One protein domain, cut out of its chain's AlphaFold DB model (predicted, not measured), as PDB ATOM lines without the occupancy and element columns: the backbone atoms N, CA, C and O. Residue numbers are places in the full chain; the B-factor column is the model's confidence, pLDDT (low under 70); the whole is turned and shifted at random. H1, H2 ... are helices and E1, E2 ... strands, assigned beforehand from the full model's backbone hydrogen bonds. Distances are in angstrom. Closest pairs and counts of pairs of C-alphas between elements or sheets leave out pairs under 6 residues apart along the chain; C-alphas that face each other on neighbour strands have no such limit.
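Overview. This is residues 11 to 86 of the 89 residues of an uncharacterized protein of Dictyobacter alpinus (UniProt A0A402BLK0). A small four-stranded antiparallel sheet, strongly twisted and curled so that its edge strands E1 and E4 come near each other, makes the core, with the short helix H1 near the end of E2 at Arg 53. The long inner strand E2 bends sharply and pairs with E1 by its first part and with E3 by its last, while the long loop of residues 54 to 67 runs out beyond E2 and E3 and folds back. The printed part has 76 residues, with one named helix and then four named strands along the chain, H1 E1 E2 E3 E4; the sheet's order is E1, E2, E3, E4. The class is mixed, helices and strands, with 35 residues, under half, in named elements. The whole is compact, with a radius of gyration of the C-alphas of 12.0 A and spans of 30 by 25 by 24 A.

Along the chain. H1, residues 11 to 19, begins at C-alpha 11 at (149.162, 141.487, 140.094) and is 12.1 A long. E1, residues 32 to 37, measures 14.5 A. E2, residues 43 to 53, is the longest at 22.4 A, and ends at C-alpha 53 at (159.573, 148.429, 146.225). E3, residues 68 to 72, measures 13.1 A. E4, residues 78 to 81, measures 9.4 A and ends at C-alpha 81 at (160.921, 157.159, 141.010).

Arrangement. The strands form a meander, each the antiparallel neighbour of the one before, and each successive pair is a hairpin. E2 bends by 88 degrees at residue 50. E1 pairs with residues 43 to 48 of E2; N 35 and O 45 are 2.9 A apart, within hydrogen-bond range. E3 pairs with residues 48 to 53 of E2, with N 50 and O 70 at 2.8 A. Between E3 and E4, N 71 and O 79 are at 2.8 A. The closest C-alphas of the edge strands E1 and E4, those of Ser 37 and Val 81, are 6.9 A apart. H1 is on the sheet at a height of 7.6 A, and lies only just over E2, with 3 of its 9 C-alphas; it runs across the strands, at 72 degrees to E2 on the local plane. The closest C-alphas of H1 and E2, those of Tyr 19 and Arg 53, are 6.2 A apart. In H1 every O i to N i+4 pair is within hydrogen-bond range.

Size, cuts and confidence. The C-alphas farthest apart, those of Glu 13 and Ser 41, are 31.9 A apart. The printed part has no cut. The links H1 to E1 and E2 to E3 are long, and the other two are tight. In the link from E2 to E3, residues 56 to 57 pair antiparallel with residues 64 to 65. The mean pLDDT of the printed part is 81.8; residues 11 to 25 and 58 to 62 are under 70.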
ATOM      1  N   GLN A  11     148.033 140.563 140.226       57.59
ATOM      2  CA  GLN A  11     149.162 141.487 140.094       57.59
ATOM      3  C   GLN A  11     150.134 141.538 141.291       57.59
ATOM      4  O   GLN A  11     151.336 141.627 141.034       57.59
ATOM      5  N   PRO A  12     149.698 141.418 142.565       58.38
ATOM      6  CA  PRO A  12     150.611 141.586 143.699       58.38
ATOM      7  C   PRO A  12     151.723 140.530 143.748       58.38
ATOM      8  O   PRO A  12     152.883 140.858 143.981       58.38
ATOM      9  N   GLU A  13     151.385 139.265 143.487       57.75
ATOM     10  CA  GLU A  13     152.330 138.141 143.568       57.75
ATOM     11  C   GLU A  13     153.375 138.188 142.447       57.75
ATOM     12  O   GLU A  13     154.565 137.989 142.690       57.75
ATOM     13  N   ALA A  14     152.949 138.521 141.224       64.19
ATOM     14  CA  ALA A  14     153.843 138.650 140.076       64.19
ATOM     15  C   ALA A  14     154.840 139.809 140.249       64.19
ATOM     16  O   ALA A  14     156.013 139.685 139.902       64.19
ATOM     17  N   GLN A  15     154.396 140.929 140.823       65.06
ATOM     18  CA  GLN A  15     155.254 142.087 141.081       65.06
ATOM     19  C   GLN A  15     156.216 141.827 142.243       65.06
ATOM     20  O   GLN A  15     157.393 142.172 142.141       65.06
ATOM     21  N   ALA A  16     155.763 141.155 143.305       65.50
ATOM     22  CA  ALA A  16     156.629 140.771 144.417       65.50
ATOM     23  C   ALA A  16     157.739 139.796 143.985       65.50
ATOM     24  O   ALA A  16     158.864 139.896 144.474       65.50
ATOM     25  N   ALA A  17     157.461 138.900 143.031       67.31
ATOM     26  CA  ALA A  17     158.469 138.012 142.453       67.31
ATOM     27  C   ALA A  17     159.563 138.771 141.675       67.31
ATOM     28  O   ALA A  17     160.722 138.362 141.692       67.31
ATOM     29  N   LEU A  18     159.209 139.878 141.012       67.75
ATOM     30  CA  LEU A  18     160.143 140.684 140.218       67.75
ATOM     31  C   LEU A  18     160.915 141.705 141.062       67.75
ATOM     32  O   LEU A  18     162.104 141.931 140.839       67.75
ATOM     33  N   TYR A  19     160.242 142.335 142.023       66.56
ATOM     34  CA  TYR A  19     160.763 143.507 142.725       66.56
ATOM     35  C   TYR A  19     161.108 143.249 144.198       66.56
ATOM     36  O   TYR A  19     161.753 144.097 144.819       66.56
ATOM     37  N   GLY A  20     160.756 142.083 144.746       63.47
ATOM     38  CA  GLY A  20     160.843 141.786 146.178       63.47
ATOM     39  C   GLY A  20     159.592 142.250 146.932       63.47
ATOM     40  O   GLY A  20     158.667 142.756 146.304       63.47
ATOM     41  N   PRO A  21     159.522 142.087 148.265       62.34
ATOM     42  CA  PRO A  21     158.331 142.412 149.050       62.34
ATOM     43  C   PRO A  21     157.931 143.889 148.931       62.34
ATOM     44  O   PRO A  21     158.774 144.770 148.729       62.34
ATOM     45  N   ALA A  22     156.633 144.156 149.075       63.12
ATOM     46  CA  ALA A  22     156.109 145.512 149.014       63.12
ATOM     47  C   ALA A  22     156.654 146.349 150.180       63.12
ATOM     48  O   ALA A  22     156.680 145.908 151.332       63.12
ATOM     49  N   GLY A  23     157.105 147.563 149.874       62.22
ATOM     50  CA  GLY A  23     157.556 148.523 150.874       62.22
ATOM     51  C   GLY A  23     156.394 149.187 151.603       62.22
ATOM     52  O   GLY A  23     155.283 149.278 151.086       62.22
ATOM     53  N   ARG A  24     156.669 149.720 152.797       60.28
ATOM     54  CA  ARG A  24     155.831 150.766 153.395       60.28
ATOM     55  C   ARG A  24     156.328 152.117 152.884       60.28
ATOM     56  O   ARG A  24     157.441 152.517 153.208       60.28
ATOM     57  N   ALA A  25     155.505 152.787 152.091       64.19
ATOM     58  CA  ALA A  25     155.655 154.191 151.726       64.19
ATOM     59  C   ALA A  25     154.326 154.908 151.991       64.19
ATOM     60  O   ALA A  25     153.297 154.250 152.166       64.19
ATOM     61  N   ASP A  26     154.344 156.240 151.988       74.94
ATOM     62  CA  ASP A  26     153.120 157.056 152.049       74.94
ATOM     63  C   ASP A  26     152.230 156.855 150.812       74.94
ATOM     64  O   ASP A  26     151.036 157.139 150.840       74.94
ATOM     65  N   TYR A  27     152.817 156.300 149.751       82.44
ATOM     66  CA  TYR A  27     152.194 156.025 148.468       82.44
ATOM     67  C   TYR A  27     151.802 154.552 148.339       82.44
ATOM     68  O   TYR A  27     152.469 153.660 148.873       82.44
ATOM     69  N   ARG A  28     150.729 154.287 147.599       85.31
ATOM     70  CA  ARG A  28     150.152 152.959 147.368       85.31
ATOM     71  C   ARG A  28     149.927 152.722 145.876       85.31
ATOM     72  O   ARG A  28     149.704 153.682 145.143       85.31
ATOM     73  N   PRO A  29     149.941 151.456 145.411       89.38
ATOM     74  CA  PRO A  29     149.507 151.136 144.057       89.38
ATOM     75  C   PRO A  29     148.139 151.754 143.744       89.38
ATOM     76  O   PRO A  29     147.201 151.609 144.526       89.38
ATOM     77  N   GLY A  30     148.045 152.435 142.603       88.88
ATOM     78  CA  GLY A  30     146.874 153.194 142.170       88.88
ATOM     79  C   GLY A  30     146.927 154.697 142.463       88.88
ATOM     80  O   GLY A  30     146.159 155.434 141.848       88.88
ATOM     81  N   ASP A  31     147.823 155.175 143.331       90.75
ATOM     82  CA  ASP A  31     147.949 156.612 143.599       90.75
ATOM     83  C   ASP A  31     148.472 157.357 142.367       90.75
ATOM     84  O   ASP A  31     149.388 156.888 141.686       90.75
ATOM     85  N   GLN A  32     147.919 158.540 142.099       93.06
ATOM     86  CA  GLN A  32     148.379 159.416 141.026       93.06
ATOM     87  C   GLN A  32     149.323 160.480 141.598       93.06
ATOM     88  O   GLN A  32     148.949 161.227 142.500       93.06
ATOM     89  N   ILE A  33     150.557 160.536 141.095       91.44
ATOM     90  CA  ILE A  33     151.639 161.341 141.674       91.44
ATOM     91  C   ILE A  33     152.362 162.125 140.579       91.44
ATOM     92  O   ILE A  33     152.608 161.607 139.486       91.44
ATOM     93  N   ARG A  34     152.749 163.366 140.896       94.50
ATOM     94  CA  ARG A  34     153.658 164.184 140.084       94.50
ATOM     95  C   ARG A  34     155.102 163.948 140.512       94.50
ATOM     96  O   ARG A  34     155.421 164.026 141.696       94.50
ATOM     97  N   PHE A  35     155.988 163.692 139.560       93.25
ATOM     98  CA  PHE A  35     157.388 163.391 139.850       93.25
ATOM     99  C   PHE A  35     158.328 163.922 138.775       93.25
ATOM    100  O   PHE A  35     157.938 164.150 137.630       93.25
ATOM    101  N   ARG A  36     159.595 164.097 139.149       93.50
ATOM    102  CA  ARG A  36     160.685 164.394 138.222       93.50
ATOM    103  C   ARG A  36     161.256 163.089 137.670       93.50
ATOM    104  O   ARG A  36     161.834 162.306 138.415       93.50
ATOM    105  N   SER A  37     161.117 162.845 136.370       88.69
ATOM    106  CA  SER A  37     161.656 161.632 135.750       88.69
ATOM    107  C   SER A  37     163.117 161.809 135.358       88.69
ATOM    108  O   SER A  37     163.465 162.684 134.568       88.69
ATOM    109  N   VAL A  38     163.983 160.932 135.859       82.81
ATOM    110  CA  VAL A  38     165.380 160.844 135.404       82.81
ATOM    111  C   VAL A  38     165.502 160.234 134.005       82.81
ATOM    112  O   VAL A  38     166.456 160.537 133.296       82.81
ATOM    113  N   ALA A  39     164.529 159.417 133.582       81.44
ATOM    114  CA  ALA A  39     164.528 158.775 132.267       81.44
ATOM    115  C   ALA A  39     164.299 159.784 131.131       81.44
ATOM    116  O   ALA A  39     164.816 159.604 130.032       81.44
ATOM    117  N   THR A  40     163.577 160.873 131.408       83.56
ATOM    118  CA  THR A  40     163.293 161.945 130.445       83.56
ATOM    119  C   THR A  40     164.060 163.230 130.766       83.56
ATOM    120  O   THR A  40     163.563 164.338 130.570       83.56
ATOM    121  N   SER A  41     165.294 163.100 131.267       85.62
ATOM    122  CA  SER A  41     166.191 164.237 131.534       85.62
ATOM    123  C   SER A  41     165.618 165.276 132.511       85.62
ATOM    124  O   SER A  41     165.866 166.473 132.382       85.62
ATOM    125  N   GLY A  42     164.855 164.832 133.510       84.75
ATOM    126  CA  GLY A  42     164.331 165.683 134.577       84.75
ATOM    127  C   GLY A  42     162.997 166.362 134.267       84.75
ATOM    128  O   GLY A  42     162.636 167.301 134.979       84.75
ATOM    129  N   GLN A  43     162.260 165.931 133.237       91.44
ATOM    130  CA  GLN A  43     160.906 166.435 133.004       91.44
ATOM    131  C   GLN A  43     159.967 166.051 134.151       91.44
ATOM    132  O   GLN A  43     160.110 165.004 134.786       91.44
ATOM    133  N   ILE A  44     158.987 166.917 134.400       94.38
ATOM    134  CA  ILE A  44     157.927 166.654 135.368       94.38
ATOM    135  C   ILE A  44     156.824 165.882 134.660       94.38
ATOM    136  O   ILE A  44     156.223 166.387 133.714       94.38
ATOM    137  N   LEU A  45     156.555 164.678 135.146       94.12
ATOM    138  CA  LEU A  45     155.499 163.808 134.654       94.12
ATOM    139  C   LEU A  45     154.462 163.583 135.754       94.12
ATOM    140  O   LEU A  45     154.719 163.809 136.938       94.12
ATOM    141  N   THR A  46     153.275 163.146 135.347       94.94
ATOM    142  CA  THR A  46     152.245 162.631 136.253       94.94
ATOM    143  C   THR A  46     152.014 161.179 135.893       94.94
ATOM    144  O   THR A  46     151.874 160.865 134.713       94.94
ATOM    145  N   GLY A  47     151.987 160.300 136.886       93.81
ATOM    146  CA  GLY A  47     151.795 158.877 136.647       93.81
ATOM    147  C   GLY A  47     151.079 158.180 137.788       93.81
ATOM    148  O   GLY A  47     150.850 158.770 138.843       93.81
ATOM    149  N   THR A  48     150.744 156.916 137.562       95.12
ATOM    150  CA  THR A  48     150.097 156.045 138.547       95.12
ATOM    151  C   THR A  48     151.129 155.122 139.178       95.12
ATOM    152  O   THR A  48     151.934 154.521 138.465       95.12
ATOM    153  N   VAL A  49     151.104 154.963 140.500       92.31
ATOM    154  CA  VAL A  49     151.940 153.971 141.185       92.31
ATOM    155  C   VAL A  49     151.480 152.577 140.773       92.31
ATOM    156  O   VAL A  49     150.351 152.175 141.044       92.31
ATOM    157  N   LEU A  50     152.366 151.807 140.156       91.25
ATOM    158  CA  LEU A  50     152.155 150.385 139.900       91.25
ATOM    159  C   LEU A  50     152.602 149.548 141.097       91.25
ATOM    160  O   LEU A  50     151.926 148.596 141.479       91.25
ATOM    161  N   TYR A  51     153.749 149.898 141.685       88.12
ATOM    162  CA  TYR A  51     154.353 149.125 142.762       88.12
ATOM    163  C   TYR A  51     155.242 149.975 143.670       88.12
ATOM    164  O   TYR A  51     155.904 150.905 143.215       88.12
ATOM    165  N   VAL A  52     155.307 149.609 144.951       89.12
ATOM    166  CA  VAL A  52     156.219 150.208 145.933       89.12
ATOM    167  C   VAL A  52     157.236 149.160 146.344       89.12
ATOM    168  O   VAL A  52     156.924 148.213 147.068       89.12
ATOM    169  N   ARG A  53     158.476 149.335 145.904       85.56
ATOM    170  CA  ARG A  53     159.573 148.429 146.225       85.56
ATOM    171  C   ARG A  53     160.167 148.779 147.589       85.56
ATOM    172  O   ARG A  53     160.636 149.902 147.774       85.56
ATOM    173  N   ALA A  54     160.168 147.826 148.526       82.94
ATOM    174  CA  ALA A  54     160.789 147.994 149.841       82.94
ATOM    175  C   ALA A  54     162.297 148.269 149.725       82.94
ATOM    176  O   ALA A  54     162.926 147.718 148.823       82.94
ATOM    177  N   PRO A  55     162.903 149.061 150.627       84.44
ATOM    178  CA  PRO A  55     164.351 149.204 150.658       84.44
ATOM    179  C   PRO A  55     164.997 147.855 150.988       84.44
ATOM    180  O   PRO A  55     164.478 147.087 151.800       84.44
ATOM    181  N   GLY A  56     166.139 147.563 150.379       80.44
ATOM    182  CA  GLY A  56     166.799 146.280 150.587       80.44
ATOM    183  C   GLY A  56     167.935 146.012 149.611       80.44
ATOM    184  O   GLY A  56     168.273 146.875 148.797       80.44
ATOM    185  N   PRO A  57     168.556 144.827 149.690       76.31
ATOM    186  CA  PRO A  57     169.614 144.454 148.770       76.31
ATOM    187  C   PRO A  57     169.051 144.310 147.357       76.31
ATOM    188  O   PRO A  57     168.057 143.620 147.117       76.31
ATOM    189  N   ALA A  58     169.709 144.946 146.390       68.44
ATOM    190  CA  ALA A  58     169.448 144.659 144.992       68.44
ATOM    191  C   ALA A  58     169.768 143.183 144.713       68.44
ATOM    192  O   ALA A  58     170.843 142.701 145.079       68.44
ATOM    193  N   ILE A  59     168.843 142.495 144.030       66.44
ATOM    194  CA  ILE A  59     168.970 141.076 143.649       66.44
ATOM    195  C   ILE A  59     170.311 140.828 142.942       66.44
ATOM    196  O   ILE A  59     170.961 139.812 143.169       66.44
ATOM    197  N   GLN A  60     170.763 141.797 142.141       62.78
ATOM    198  CA  GLN A  60     172.068 141.788 141.498       62.78
ATOM    199  C   GLN A  60     172.948 142.914 142.060       62.78
ATOM    200  O   GLN A  60     172.569 144.084 142.051       62.78
ATOM    201  N   GLY A  61     174.137 142.557 142.551       64.75
ATOM    202  CA  GLY A  61     175.149 143.503 143.036       64.75
ATOM    203  C   GLY A  61     175.125 143.797 144.540       64.75
ATOM    204  O   GLY A  61     176.038 144.465 145.016       64.75
ATOM    205  N   GLY A  62     174.125 143.317 145.293       65.81
ATOM    206  CA  GLY A  62     174.110 143.315 146.768       65.81
ATOM    207  C   GLY A  62     174.076 144.690 147.448       65.81
ATOM    208  O   GLY A  62     174.026 144.769 148.673       65.81
ATOM    209  N   LYS A  63     174.092 145.785 146.680       73.69
ATOM    210  CA  LYS A  63     173.976 147.144 147.211       73.69
ATOM    211  C   LYS A  63     172.555 147.379 147.709       73.69
ATOM    212  O   LYS A  63     171.592 147.031 147.025       73.69
ATOM    213  N   ASN A  64     172.440 148.006 148.874       79.25
ATOM    214  CA  ASN A  64     171.151 148.439 149.388       79.25
ATOM    215  C   ASN A  64     170.607 149.568 148.517       79.25
ATOM    216  O   ASN A  64     171.289 150.570 148.298       79.25
ATOM    217  N   HIS A  65     169.383 149.402 148.032       79.38
ATOM    218  CA  HIS A  65     168.638 150.472 147.393       79.38
ATOM    219  C   HIS A  65     167.603 151.041 148.375       79.38
ATOM    220  O   HIS A  65     167.077 150.300 149.214       79.38
ATOM    221  N   PRO A  66     167.299 152.346 148.291       85.56
ATOM    222  CA  PRO A  66     166.200 152.937 149.045       85.56
ATOM    223  C   PRO A  66     164.845 152.464 148.489       85.56
ATOM    224  O   PRO A  66     164.783 151.733 147.498       85.56
ATOM    225  N   THR A  67     163.749 152.890 149.118       87.38
ATOM    226  CA  THR A  67     162.395 152.702 148.577       87.38
ATOM    227  C   THR A  67     162.302 153.281 147.165       87.38
ATOM    228  O   THR A  67     162.773 154.395 146.926       87.38
ATOM    229  N   VAL A  68     161.680 152.542 146.245       89.69
ATOM    230  CA  VAL A  68     161.449 152.987 144.861       89.69
ATOM    231  C   VAL A  68     159.985 152.793 144.500       89.69
ATOM    232  O   VAL A  68     159.422 151.724 144.733       89.69
ATOM    233  N   LEU A  69     159.383 153.820 143.912       90.94
ATOM    234  CA  LEU A  69     158.067 153.760 143.294       90.94
ATOM    235  C   LEU A  69     158.244 153.363 141.828       90.94
ATOM    236  O   LEU A  69     159.009 153.988 141.096       90.94
ATOM    237  N   VAL A  70     157.545 152.317 141.404       91.31
ATOM    238  CA  VAL A  70     157.421 151.945 139.993       91.31
ATOM    239  C   VAL A  70     156.164 152.625 139.473       91.31
ATOM    240  O   VAL A  70     155.072 152.328 139.954       91.31
ATOM    241  N   MET A  71     156.320 153.548 138.531       93.06
ATOM    242  CA  MET A  71     155.265 154.442 138.056       93.06
ATOM    243  C   MET A  71     154.935 154.179 136.585       93.06
ATOM    244  O   MET A  71     155.839 153.957 135.785       93.06
ATOM    245  N   ASP A  72     153.662 154.271 136.216       94.06
ATOM    246  CA  ASP A  72     153.210 154.333 134.822       94.06
ATOM    247  C   ASP A  72     152.850 155.773 134.449       94.06
ATOM    248  O   ASP A  72     151.951 156.360 135.055       94.06
ATOM    249  N   ALA A  73     153.551 156.337 133.464       93.25
ATOM    250  CA  ALA A  73     153.294 157.673 132.925       93.25
ATOM    251  C   ALA A  73     152.576 157.645 131.559       93.25
ATOM    252  O   ALA A  73     152.391 158.695 130.946       93.25
ATOM    253  N   GLY A  74     152.168 156.467 131.070       90.69
ATOM    254  CA  GLY A  74     151.462 156.306 129.797       90.69
ATOM    255  C   GLY A  74     152.355 156.340 128.552       90.69
ATOM    256  O   GLY A  74     151.840 156.411 127.438       90.69
ATOM    257  N   ASP A  75     153.678 156.272 128.709       89.88
ATOM    258  CA  ASP A  75     154.666 156.267 127.619       89.88
ATOM    259  C   ASP A  75     155.182 154.858 127.265       89.88
ATOM    260  O   ASP A  75     156.110 154.698 126.471       89.88
ATOM    261  N   GLY A  76     154.550 153.821 127.821       86.38
ATOM    262  CA  GLY A  76     154.830 152.418 127.511       86.38
ATOM    263  C   GLY A  76     156.007 151.810 128.275       86.38
ATOM    264  O   GLY A  76     156.245 150.610 128.128       86.38
ATOM    265  N   PHE A  77     156.705 152.581 129.117       87.06
ATOM    266  CA  PHE A  77     157.768 152.076 129.987       87.06
ATOM    267  C   PHE A  77     157.584 152.540 131.439       87.06
ATOM    268  O   PHE A  77     157.252 153.694 131.691       87.06
ATOM    269  N   PRO A  78     157.826 151.665 132.432       90.62
ATOM    270  CA  PRO A  78     157.718 152.060 133.827       90.62
ATOM    271  C   PRO A  78     158.862 152.997 134.233       90.62
ATOM    272  O   PRO A  78     160.033 152.753 133.933       90.62
ATOM    273  N   HIS A  79     158.523 154.033 134.996       92.31
ATOM    274  CA  HIS A  79     159.475 154.971 135.586       92.31
ATOM    275  C   HIS A  79     159.840 154.528 137.000       92.31
ATOM    276  O   HIS A  79     158.967 154.247 137.819       92.31
ATOM    277  N   MET A  80     161.137 154.487 137.300       91.06
ATOM    278  CA  MET A  80     161.648 154.238 138.648       91.06
ATOM    279  C   MET A  80     161.833 155.582 139.346       91.06
ATOM    280  O   MET A  80     162.707 156.360 138.966       91.06
ATOM    281  N   VAL A  81     161.002 155.857 140.343       91.12
ATOM    282  CA  VAL A  81     160.921 157.159 141.010       91.12
ATOM    283  C   VAL A  81     161.295 156.999 142.474       91.12
ATOM    284  O   VAL A  81     160.726 156.167 143.185       91.12
ATOM    285  N   TYR A  82     162.252 157.791 142.946       90.38
ATOM    286  CA  TYR A  82     162.562 157.836 144.369       90.38
ATOM    287  C   TYR A  82     161.593 158.784 145.080       90.38
ATOM    288  O   TYR A  82     161.183 159.786 144.496       90.38
ATOM    289  N   PRO A  83     161.252 158.538 146.358       87.62
ATOM    290  CA  PRO A  83     160.381 159.438 147.111       87.62
ATOM    291  C   PRO A  83     160.839 160.906 147.114       87.62
ATOM    292  O   PRO A  83     159.998 161.793 147.138       87.62
ATOM    293  N   GLY A  84     162.150 161.169 147.042       87.06
ATOM    294  CA  GLY A  84     162.698 162.531 146.957       87.06
ATOM    295  C   GLY A  84     162.487 163.238 145.610       87.06
ATOM    296  O   GLY A  84     162.646 164.451 145.543       87.06
ATOM    297  N   ASP A  85     162.115 162.506 144.558       90.38
ATOM    298  CA  ASP A  85     161.802 163.060 143.234       90.38
ATOM    299  C   ASP A  85     160.302 163.351 143.061       90.38
ATOM    300  O   ASP A  85     159.882 163.905 142.038       90.38
ATOM    301  N   VAL A  86     159.486 162.969 144.048       91.06
ATOM    302  CA  VAL A  86     158.064 163.306 144.098       91.06
ATOM    303  C   VAL A  86     157.916 164.787 144.428       91.06
ATOM    304  O   VAL A  86     158.538 165.302 145.354       91.06
TER     305      VAL A  86